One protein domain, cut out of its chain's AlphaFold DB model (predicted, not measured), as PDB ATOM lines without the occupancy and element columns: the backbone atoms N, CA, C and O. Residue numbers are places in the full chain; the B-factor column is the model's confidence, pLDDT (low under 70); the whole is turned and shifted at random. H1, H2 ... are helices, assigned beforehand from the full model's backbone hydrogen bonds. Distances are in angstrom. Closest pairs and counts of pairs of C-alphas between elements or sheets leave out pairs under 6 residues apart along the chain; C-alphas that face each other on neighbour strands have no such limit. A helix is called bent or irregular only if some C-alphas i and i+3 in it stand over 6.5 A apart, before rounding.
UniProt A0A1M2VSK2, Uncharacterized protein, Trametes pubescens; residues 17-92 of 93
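Overview. This is residues 17 to 92 of the 93 residues of an uncharacterized protein of Trametes pubescens (UniProt A0A1M2VSK2). Four helices, H1 to H4, make a small cluster with short H2 in its middle, touched by each of the other helices: H1 crosses H2 and long H3, and H4 turns back from the end of H3, with which it makes a corner, to reach H2. H5 packs on H2, and the long link of residues 44 to 57 loops out from H2 to H3. The printed part has 76 residues, all helix by class, with H1 to H5 in that order and no named strand. It is compact, with a radius of gyration of the C-alphas of 11.9 A and spans of 36 by 27 by 17 A.

Along the chain. Find C-alpha 22 at (305.405, 180.054, 260.621); from there H1, residues 22 to 34, runs 18.4 A. H2 is residues 36 to 43, 10.9 A. H3, residues 58 to 73, runs 24.4 A and is irregular, C-alphas 59 and 62 being 7.1 A apart. H4, residues 75 to 86, 18.0 A, is irregular too, with 7.6 A between C-alphas 76 and 79. H5, residues 89 to 92, 5.0 A, ends at C-alpha 92 at (299.886, 178.231, 283.930).

Arrangement. Begin at the hub, H2. It touches H3 at a steep tilt of 49 degrees, opposite ways, closest at the C-alphas of Leu 43 and Thr 61, 6.3 A. Its closest C-alphas to H4 are Pro 36 and Leu 84, 5.2 A, and to H5 Val 40 and Val 89, 5.4 A. H1 touches H3 at a steep tilt of 62 degrees, closest at the C-alphas of Ile 25 and Tyr 63, 5.6 A. H3 and H4 touch only at the corner. Every O i to N i+4 pair is within hydrogen-bond range in H1 and H2, against 9 of 12 in H3 and 6 of 8 in H4; H5 is too short for such a pair.

Size, cuts and confidence. The farthest C-alphas, Ser 49 and Lys 75, are 36.6 A apart. The printed part has no cut. The link H2 to H3 is long, the others tight. Only residue 17 has pLDDT under 70.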
ATOM      1  N   TYR A  17     297.891 173.500 259.836       69.12
ATOM      2  CA  TYR A  17     297.554 174.731 260.547       69.12
ATOM      3  C   TYR A  17     298.829 175.441 261.010       69.12
ATOM      4  O   TYR A  17     299.008 176.632 260.779       69.12
ATOM      5  N   MET A  18     299.775 174.696 261.582       71.69
ATOM      6  CA  MET A  18     301.063 175.235 262.021       71.69
ATOM      7  C   MET A  18     301.873 175.824 260.855       71.69
ATOM      8  O   MET A  18     302.441 176.910 260.986       71.69
ATOM      9  N   ALA A  19     301.867 175.178 259.685       71.94
ATOM     10  CA  ALA A  19     302.565 175.660 258.493       71.94
ATOM     11  C   ALA A  19     302.072 177.039 258.010       71.94
ATOM     12  O   ALA A  19     302.870 177.838 257.520       71.94
ATOM     13  N   GLN A  20     300.788 177.358 258.200       81.88
ATOM     14  CA  GLN A  20     300.219 178.670 257.851       81.88
ATOM     15  C   GLN A  20     300.630 179.789 258.823       81.88
ATOM     16  O   GLN A  20     300.403 180.966 258.552       81.88
ATOM     17  N   HIS A  21     301.260 179.441 259.948       85.00
ATOM     18  CA  HIS A  21     301.582 180.357 261.041       85.00
ATOM     19  C   HIS A  21     303.074 180.342 261.412       85.00
ATOM     20  O   HIS A  21     303.433 180.562 262.570       85.00
ATOM     21  N   ALA A  22     303.954 180.135 260.426       85.50
ATOM     22  CA  ALA A  22     305.405 180.054 260.621       85.50
ATOM     23  C   ALA A  22     305.992 181.236 261.421       85.50
ATOM     24  O   ALA A  22     306.812 181.032 262.315       85.50
ATOM     25  N   GLU A  23     305.524 182.464 261.172       87.31
ATOM     26  CA  GLU A  23     305.966 183.654 261.914       87.31
ATOM     27  C   GLU A  23     305.580 183.611 263.399       87.31
ATOM     28  O   GLU A  23     306.366 184.015 264.256       87.31
ATOM     29  N   ARG A  24     304.386 183.094 263.730       89.25
ATOM     30  CA  ARG A  24     303.954 182.935 265.128       89.25
ATOM     31  C   ARG A  24     304.779 181.868 265.834       89.25
ATOM     32  O   ARG A  24     305.189 182.073 266.972       89.25
ATOM     33  N   ILE A  25     305.063 180.763 265.148       88.44
ATOM     34  CA  ILE A  25     305.899 179.678 265.675       88.44
ATOM     35  C   ILE A  25     307.307 180.188 265.975       88.44
ATOM     36  O   ILE A  25     307.819 179.965 267.073       88.44
ATOM     37  N   GLN A  26     307.922 180.901 265.028       91.06
ATOM     38  CA  GLN A  26     309.264 181.443 265.224       91.06
ATOM     39  C   GLN A  26     309.289 182.466 266.366       91.06
ATOM     40  O   GLN A  26     310.141 182.368 267.244       91.06
ATOM     41  N   ARG A  27     308.301 183.365 266.438       93.38
ATOM     42  CA  ARG A  27     308.174 184.313 267.553       93.38
ATOM     43  C   ARG A  27     308.137 183.605 268.904       93.38
ATOM     44  O   ARG A  27     308.850 183.998 269.820       93.38
ATOM     45  N   TRP A  28     307.326 182.558 269.042       94.56
ATOM     46  CA  TRP A  28     307.210 181.843 270.313       94.56
ATOM     47  C   TRP A  28     308.441 181.020 270.661       94.56
ATOM     48  O   TRP A  28     308.767 180.904 271.842       94.56
ATOM     49  N   ARG A  29     309.179 180.520 269.664       92.06
ATOM     50  CA  ARG A  29     310.508 179.939 269.883       92.06
ATOM     51  C   ARG A  29     311.455 180.959 270.518       92.06
ATOM     52  O   ARG A  29     312.103 180.627 271.507       92.06
ATOM     53  N   ASP A  30     311.474 182.182 270.000       94.25
ATOM     54  CA  ASP A  30     312.353 183.244 270.495       94.25
ATOM     55  C   ASP A  30     311.921 183.731 271.887       94.25
ATOM     56  O   ASP A  30     312.755 183.880 272.785       94.25
ATOM     57  N   VAL A  31     310.615 183.911 272.119       96.00
ATOM     58  CA  VAL A  31     310.076 184.341 273.421       96.00
ATOM     59  C   VAL A  31     310.320 183.290 274.503       96.00
ATOM     60  O   VAL A  31     310.783 183.638 275.582       96.00
ATOM     61  N   LEU A  32     310.098 181.999 274.233       94.56
ATOM     62  CA  LEU A  32     310.338 180.939 275.223       94.56
ATOM     63  C   LEU A  32     311.805 180.861 275.678       94.56
ATOM     64  O   LEU A  32     312.073 180.445 276.804       94.56
ATOM     65  N   GLN A  33     312.747 181.268 274.826       93.06
ATOM     66  CA  GLN A  33     314.175 181.304 275.151       93.06
ATOM     67  C   GLN A  33     314.596 182.603 275.854       93.06
ATOM     68  O   GLN A  33     315.417 182.563 276.773       93.06
ATOM     69  N   SER A  34     314.062 183.745 275.416       95.38
ATOM     70  CA  SER A  34     314.511 185.076 275.848       95.38
ATOM     71  C   SER A  34     313.680 185.683 276.981       95.38
ATOM     72  O   SER A  34     314.242 186.358 277.843       95.38
ATOM     73  N   ASP A  35     312.375 185.409 277.028       96.31
ATOM     74  CA  ASP A  35     311.447 185.891 278.056       96.31
ATOM     75  C   ASP A  35     310.445 184.796 278.490       96.31
ATOM     76  O   ASP A  35     309.260 184.808 278.126       96.31
ATOM     77  N   PRO A  36     310.897 183.849 279.334       95.31
ATOM     78  CA  PRO A  36     310.043 182.807 279.903       95.31
ATOM     79  C   PRO A  36     308.829 183.356 280.662       95.31
ATOM     80  O   PRO A  36     307.771 182.730 280.671       95.31
ATOM     81  N   ARG A  37     308.943 184.541 281.280       95.88
ATOM     82  CA  ARG A  37     307.844 185.146 282.048       95.88
ATOM     83  C   ARG A  37     306.730 185.622 281.133       95.88
ATOM     84  O   ARG A  37     305.566 185.424 281.467       95.88
ATOM     85  N   ARG A  38     307.061 186.221 279.986       95.75
ATOM     86  CA  ARG A  38     306.064 186.575 278.968       95.75
ATOM     87  C   ARG A  38     305.345 185.337 278.441       95.75
ATOM     88  O   ARG A  38     304.121 185.351 278.367       95.75
ATOM     89  N   ALA A  39     306.073 184.256 278.158       94.94
ATOM     90  CA  ALA A  39     305.452 183.002 277.731       94.94
ATOM     91  C   ALA A  39     304.454 182.457 278.763       94.94
ATOM     92  O   ALA A  39     303.333 182.102 278.403       94.94
ATOM     93  N   VAL A  40     304.821 182.467 280.048       95.25
ATOM     94  CA  VAL A  40     303.904 182.077 281.127       95.25
ATOM     95  C   VAL A  40     302.704 183.023 281.209       95.25
ATOM     96  O   VAL A  40     301.575 182.546 281.290       95.25
ATOM     97  N   ARG A  41     302.903 184.347 281.123       94.56
ATOM     98  CA  ARG A  41     301.788 185.314 281.110       94.56
ATOM     99  C   ARG A  41     300.808 185.036 279.973       94.56
ATOM    100  O   ARG A  41     299.607 185.036 280.229       94.56
ATOM    101  N   MET A  42     301.291 184.752 278.763       95.00
ATOM    102  CA  MET A  42     300.413 184.431 277.634       95.00
ATOM    103  C   MET A  42     299.529 183.216 277.927       95.00
ATOM    104  O   MET A  42     298.322 183.289 277.718       95.00
ATOM    105  N   LEU A  43     300.088 182.149 278.510       94.19
ATOM    106  CA  LEU A  43     299.320 180.949 278.880       94.19
ATOM    107  C   LEU A  43     298.197 181.233 279.893       94.19
ATOM    108  O   LEU A  43     297.209 180.500 279.957       94.19
ATOM    109  N   THR A  44     298.310 182.318 280.665       92.75
ATOM    110  CA  THR A  44     297.266 182.747 281.607       92.75
ATOM    111  C   THR A  44     296.178 183.626 280.983       92.75
ATOM    112  O   THR A  44     295.174 183.895 281.646       92.75
ATOM    113  N   ILE A  45     296.324 184.061 279.725       92.00
ATOM    114  CA  ILE A  45     295.319 184.887 279.044       92.00
ATOM    115  C   ILE A  45     294.050 184.057 278.836       92.00
ATOM    116  O   ILE A  45     294.041 183.018 278.174       92.00
ATOM    117  N   ARG A  46     292.942 184.533 279.411       85.62
ATOM    118  CA  ARG A  46     291.608 183.942 279.259       85.62
ATOM    119  C   ARG A  46     290.700 184.899 278.488       85.62
ATOM    120  O   ARG A  46     290.697 186.099 278.752       85.62
ATOM    121  N   GLY A  47     289.887 184.347 277.588       78.81
ATOM    122  CA  GLY A  47     288.934 185.096 276.759       78.81
ATOM    123  C   GLY A  47     289.494 185.495 275.388       78.81
ATOM    124  O   GLY A  47     290.661 185.841 275.257       78.81
ATOM    125  N   LEU A  48     288.645 185.435 274.356       72.75
ATOM    126  CA  LEU A  48     289.037 185.660 272.953       72.75
ATOM    127  C   LEU A  48     289.335 187.130 272.616       72.75
ATOM    128  O   LEU A  48     290.011 187.399 271.631       72.75
ATOM    129  N   SER A  49     288.833 188.069 273.419       79.19
ATOM    130  CA  SER A  49     289.067 189.512 273.274       79.19
ATOM    131  C   SER A  49     290.200 190.028 274.164       79.19
ATOM    132  O   SER A  49     290.398 191.236 274.254       79.19
ATOM    133  N   SER A  50     290.878 189.136 274.888       87.56
ATOM    134  CA  SER A  50     291.943 189.500 275.816       87.56
ATOM    135  C   SER A  50     293.283 189.484 275.089       87.56
ATOM    136  O   SER A  50     293.644 188.490 274.457       87.56
ATOM    137  N   GLU A  51     294.017 190.583 275.216       93.06
ATOM    138  CA  GLU A  51     295.306 190.812 274.569       93.06
ATOM    139  C   GLU A  51     296.282 191.386 275.601       93.06
ATOM    140  O   GLU A  51     295.907 192.201 276.450       93.06
ATOM    141  N   SER A  52     297.528 190.923 275.567       91.38
ATOM    142  CA  SER A  52     298.610 191.503 276.367       91.38
ATOM    143  C   SER A  52     299.118 192.815 275.762       91.38
ATOM    144  O   SER A  52     298.816 193.155 274.622       91.38
ATOM    145  N   ILE A  53     299.950 193.548 276.505       90.06
ATOM    146  CA  ILE A  53     300.595 194.773 275.998       90.06
ATOM    147  C   ILE A  53     301.475 194.456 274.781       90.06
ATOM    148  O   ILE A  53     301.639 195.278 273.885       90.06
ATOM    149  N   GLU A  54     302.038 193.253 274.746       91.62
ATOM    150  CA  GLU A  54     302.919 192.782 273.694       91.62
ATOM    151  C   GLU A  54     302.181 192.159 272.492       91.62
ATOM    152  O   GLU A  54     302.835 191.661 271.571       91.62
ATOM    153  N   GLY A  55     300.842 192.190 272.497       91.88
ATOM    154  CA  GLY A  55     299.984 191.687 271.422       91.88
ATOM    155  C   GLY A  55     299.681 190.186 271.474       91.88
ATOM    156  O   GLY A  55     299.120 189.628 270.533       91.88
ATOM    157  N   ASP A  56     300.074 189.505 272.553       94.00
ATOM    158  CA  ASP A  56     299.796 188.079 272.747       94.00
ATOM    159  C   ASP A  56     298.323 187.847 273.093       94.00
ATOM    160  O   ASP A  56     297.748 188.584 273.899       94.00
ATOM    161  N   THR A  57     297.736 186.791 272.537       93.25
ATOM    162  CA  THR A  57     296.314 186.456 272.686       93.25
ATOM    163  C   THR A  57     296.129 184.992 273.075       93.25
ATOM    164  O   THR A  57     297.021 184.168 272.890       93.25
ATOM    165  N   ALA A  58     294.928 184.611 273.518       91.12
ATOM    166  CA  ALA A  58     294.610 183.200 273.779       91.12
ATOM    167  C   ALA A  58     294.789 182.291 272.538       91.12
ATOM    168  O   ALA A  58     295.025 181.089 272.682       91.12
ATOM    169  N   LEU A  59     294.726 182.857 271.323       90.31
ATOM    170  CA  LEU A  59     294.953 182.141 270.062       90.31
ATOM    171  C   LEU A  59     296.409 181.697 269.878       90.31
ATOM    172  O   LEU A  59     296.691 180.877 269.011       90.31
ATOM    173  N   ASP A  60     297.331 182.219 270.683       92.50
ATOM    174  CA  ASP A  60     298.737 181.846 270.627       92.50
ATOM    175  C   ASP A  60     299.065 180.561 271.404       92.50
ATOM    176  O   ASP A  60     300.143 179.984 271.229       92.50
ATOM    177  N   THR A  61     298.114 180.072 272.212       92.12
ATOM    178  CA  THR A  61     298.256 178.868 273.046       92.12
ATOM    179  C   THR A  61     298.792 177.659 272.271       92.12
ATOM    180  O   THR A  61     299.772 177.075 272.735       92.12
ATOM    181  N   PRO A  62     298.254 177.278 271.092       91.25
ATOM    182  CA  PRO A  62     298.722 176.080 270.398       91.25
ATOM    183  C   PRO A  62     300.210 176.150 270.036       91.25
ATOM    184  O   PRO A  62     300.927 175.171 270.223       91.25
ATOM    185  N   TYR A  63     300.708 177.316 269.608       91.81
ATOM    186  CA  TYR A  63     302.116 177.473 269.226       91.81
ATOM    187  C   TYR A  63     303.054 177.327 270.428       91.81
ATOM    188  O   TYR A  63     304.117 176.711 270.314       91.81
ATOM    189  N   VAL A  64     302.654 177.853 271.589       93.56
ATOM    190  CA  VAL A  64     303.447 177.734 272.819       93.56
ATOM    191  C   VAL A  64     303.410 176.324 273.376       93.56
ATOM    192  O   VAL A  64     304.467 175.800 273.716       93.56
ATOM    193  N   ILE A  65     302.247 175.671 273.410       93.44
ATOM    194  CA  ILE A  65     302.135 174.279 273.867       93.44
ATOM    195  C   ILE A  65     302.974 173.346 272.992       93.44
ATOM    196  O   ILE A  65     303.747 172.548 273.527       93.44
ATOM    197  N   THR A  66     302.901 173.478 271.662       90.38
ATOM    198  CA  THR A  66     303.737 172.682 270.754       90.38
ATOM    199  C   THR A  66     305.220 172.884 271.052       90.38
ATOM    200  O   THR A  66     305.946 171.905 271.230       90.38
ATOM    201  N   ARG A  67     305.681 174.136 271.189       91.62
ATOM    202  CA  ARG A  67     307.103 174.399 271.447       91.62
ATOM    203  C   ARG A  67     307.553 173.944 272.837       91.62
ATOM    204  O   ARG A  67     308.674 173.460 272.973       91.62
ATOM    205  N   LEU A  68     306.704 174.037 273.861       93.19
ATOM    206  CA  LEU A  68     306.987 173.459 275.180       93.19
ATOM    207  C   LEU A  68     307.175 171.939 275.088       93.19
ATOM    208  O   LEU A  68     308.123 171.403 275.661       93.19
ATOM    209  N   GLY A  69     306.332 171.256 274.309       91.38
ATOM    210  CA  GLY A  69     306.469 169.824 274.045       91.38
ATOM    211  C   GLY A  69     307.791 169.448 273.365       91.38
ATOM    212  O   GLY A  69     308.347 168.389 273.655       91.38
ATOM    213  N   GLU A  70     308.318 170.308 272.492       90.56
ATOM    214  CA  GLU A  70     309.648 170.149 271.884       90.56
ATOM    215  C   GLU A  70     310.774 170.393 272.902       90.56
ATOM    216  O   GLU A  70     311.669 169.561 273.037       90.56
ATOM    217  N   ILE A  71     310.695 171.482 273.678       91.50
ATOM    218  CA  ILE A  71     311.684 171.856 274.707       91.50
ATOM    219  C   ILE A  71     311.903 170.725 275.716       91.50
ATOM    220  O   ILE A  71     313.041 170.431 276.066       91.50
ATOM    221  N   VAL A  72     310.832 170.058 276.157       90.31
ATOM    222  CA  VAL A  72     310.928 168.948 277.122       90.31
ATOM    223  C   VAL A  72     311.667 167.733 276.537       90.31
ATOM    224  O   VAL A  72     312.257 166.950 277.283       90.31
ATOM    225  N   LYS A  73     311.667 167.564 275.209       90.94
ATOM    226  CA  LYS A  73     312.335 166.450 274.510       90.94
ATOM    227  C   LYS A  73     313.790 166.767 274.140       90.94
ATOM    228  O   LYS A  73     314.595 165.850 273.976       90.94
ATOM    229  N   GLU A  74     314.140 168.043 274.002       91.44
ATOM    230  CA  GLU A  74     315.472 168.516 273.615       91.44
ATOM    231  C   GLU A  74     316.415 168.601 274.828       91.44
ATOM    232  O   GLU A  74     316.247 169.447 275.705       91.44
ATOM    233  N   LYS A  75     317.471 167.773 274.870       82.12
ATOM    234  CA  LYS A  75     318.452 167.795 275.980       82.12
ATOM    235  C   LYS A  75     319.126 169.161 276.167       82.12
ATOM    236  O   LYS A  75     319.333 169.575 277.305       82.12
ATOM    237  N   GLU A  76     319.422 169.853 275.069       84.81
ATOM    238  CA  GLU A  76     320.037 171.192 275.060       84.81
ATOM    239  C   GLU A  76     319.118 172.272 275.662       84.81
ATOM    240  O   GLU A  76     319.577 173.320 276.105       84.81
ATOM    241  N   SER A  77     317.810 172.005 275.741       89.44
ATOM    242  CA  SER A  77     316.805 172.949 276.236       89.44
ATOM    243  C   SER A  77     316.554 172.824 277.748       89.44
ATOM    244  O   SER A  77     315.615 173.428 278.271       89.44
ATOM    245  N   ARG A  78     317.399 172.088 278.490       90.69
ATOM    246  CA  ARG A  78     317.249 171.885 279.945       90.69
ATOM    247  C   ARG A  78     317.261 173.194 280.740       90.69
ATOM    248  O   ARG A  78     316.439 173.359 281.641       90.69
ATOM    249  N   ASP A  79     318.150 174.123 280.400       93.81
ATOM    250  CA  ASP A  79     318.238 175.421 281.081       93.81
ATOM    251  C   ASP A  79     317.027 176.305 280.770       93.81
ATOM    252  O   ASP A  79     316.528 177.023 281.638       93.81
ATOM    253  N   VAL A  80     316.515 176.223 279.538       94.19
ATOM    254  CA  VAL A  80     315.280 176.906 279.129       94.19
ATOM    255  C   VAL A  80     314.098 176.356 279.925       94.19
ATOM    256  O   VAL A  80     313.337 177.130 280.503       94.19
ATOM    257  N   TRP A  81     313.985 175.029 280.037       95.06
ATOM    258  CA  TRP A  81     312.952 174.386 280.847       95.06
ATOM    259  C   TRP A  81     313.018 174.812 282.318       95.06
ATOM    260  O   TRP A  81     311.995 175.176 282.891       95.06
ATOM    261  N   ALA A  82     314.210 174.847 282.922       95.31
ATOM    262  CA  ALA A  82     314.371 175.288 284.308       95.31
ATOM    263  C   ALA A  82     313.879 176.732 284.525       95.31
ATOM    264  O   ALA A  82     313.165 176.998 285.490       95.31
ATOM    265  N   LYS A  83     314.193 177.650 283.600       96.50
ATOM    266  CA  LYS A  83     313.711 179.041 283.655       96.50
ATOM    267  C   LYS A  83     312.196 179.150 283.472       96.50
ATOM    268  O   LYS A  83     311.574 180.009 284.089       96.50
ATOM    269  N   LEU A  84     311.595 178.301 282.640       96.50
ATOM    270  CA  LEU A  84     310.141 178.248 282.466       96.50
ATOM    271  C   LEU A  84     309.444 177.731 283.729       96.50
ATOM    272  O   LEU A  84     308.417 178.279 284.128       96.50
ATOM    273  N   VAL A  85     310.013 176.715 284.383       96.31
ATOM    274  CA  VAL A  85     309.517 176.208 285.673       96.31
ATOM    275  C   VAL A  85     309.595 177.293 286.746       96.31
ATOM    276  O   VAL A  85     308.591 177.534 287.410       96.31
ATOM    277  N   ASP A  86     310.727 177.994 286.861       97.50
ATOM    278  CA  ASP A  86     310.891 179.128 287.786       97.50
ATOM    279  C   ASP A  86     309.904 180.271 287.490       97.50
ATOM    280  O   ASP A  86     309.331 180.871 288.397       97.50
ATOM    281  N   ALA A  87     309.622 180.522 286.209       96.62
ATOM    282  CA  ALA A  87     308.619 181.494 285.788       96.62
ATOM    283  C   ALA A  87     307.166 181.058 286.065       96.62
ATOM    284  O   ALA A  87     306.265 181.880 285.916       96.62
ATOM    285  N   GLY A  88     306.927 179.805 286.468       96.94
ATOM    286  CA  GLY A  88     305.605 179.300 286.838       96.94
ATOM    287  C   GLY A  88     304.843 178.586 285.720       96.94
ATOM    288  O   GLY A  88     303.622 178.468 285.812       96.94
ATOM    289  N   VAL A  89     305.520 178.074 284.681       96.00
ATOM    290  CA  VAL A  89     304.850 177.390 283.553       96.00
ATOM    291  C   VAL A  89     303.982 176.212 284.002       96.00
ATOM    292  O   VAL A  89     302.916 175.995 283.444       96.00
ATOM    293  N   VAL A  90     304.387 175.503 285.059       94.62
ATOM    294  CA  VAL A  90     303.635 174.363 285.613       94.62
ATOM    295  C   VAL A  90     302.285 174.791 286.191       94.62
ATOM    296  O   VAL A  90     301.354 174.003 286.182       94.62
ATOM    297  N   SER A  91     302.171 176.022 286.695       94.62
ATOM    298  CA  SER A  91     300.913 176.559 287.229       94.62
ATOM    299  C   SER A  91     300.031 177.206 286.162       94.62
ATOM    300  O   SER A  91     298.845 177.414 286.405       94.62
ATOM    301  N   ALA A  92     300.612 177.591 285.024       92.12
ATOM    302  CA  ALA A  92     299.886 178.231 283.930       92.12
ATOM    303  C   ALA A  92     299.256 177.229 282.949       92.12
ATOM    304  O   ALA A  92     298.278 177.578 282.284       92.12
TER     305      ALA A  92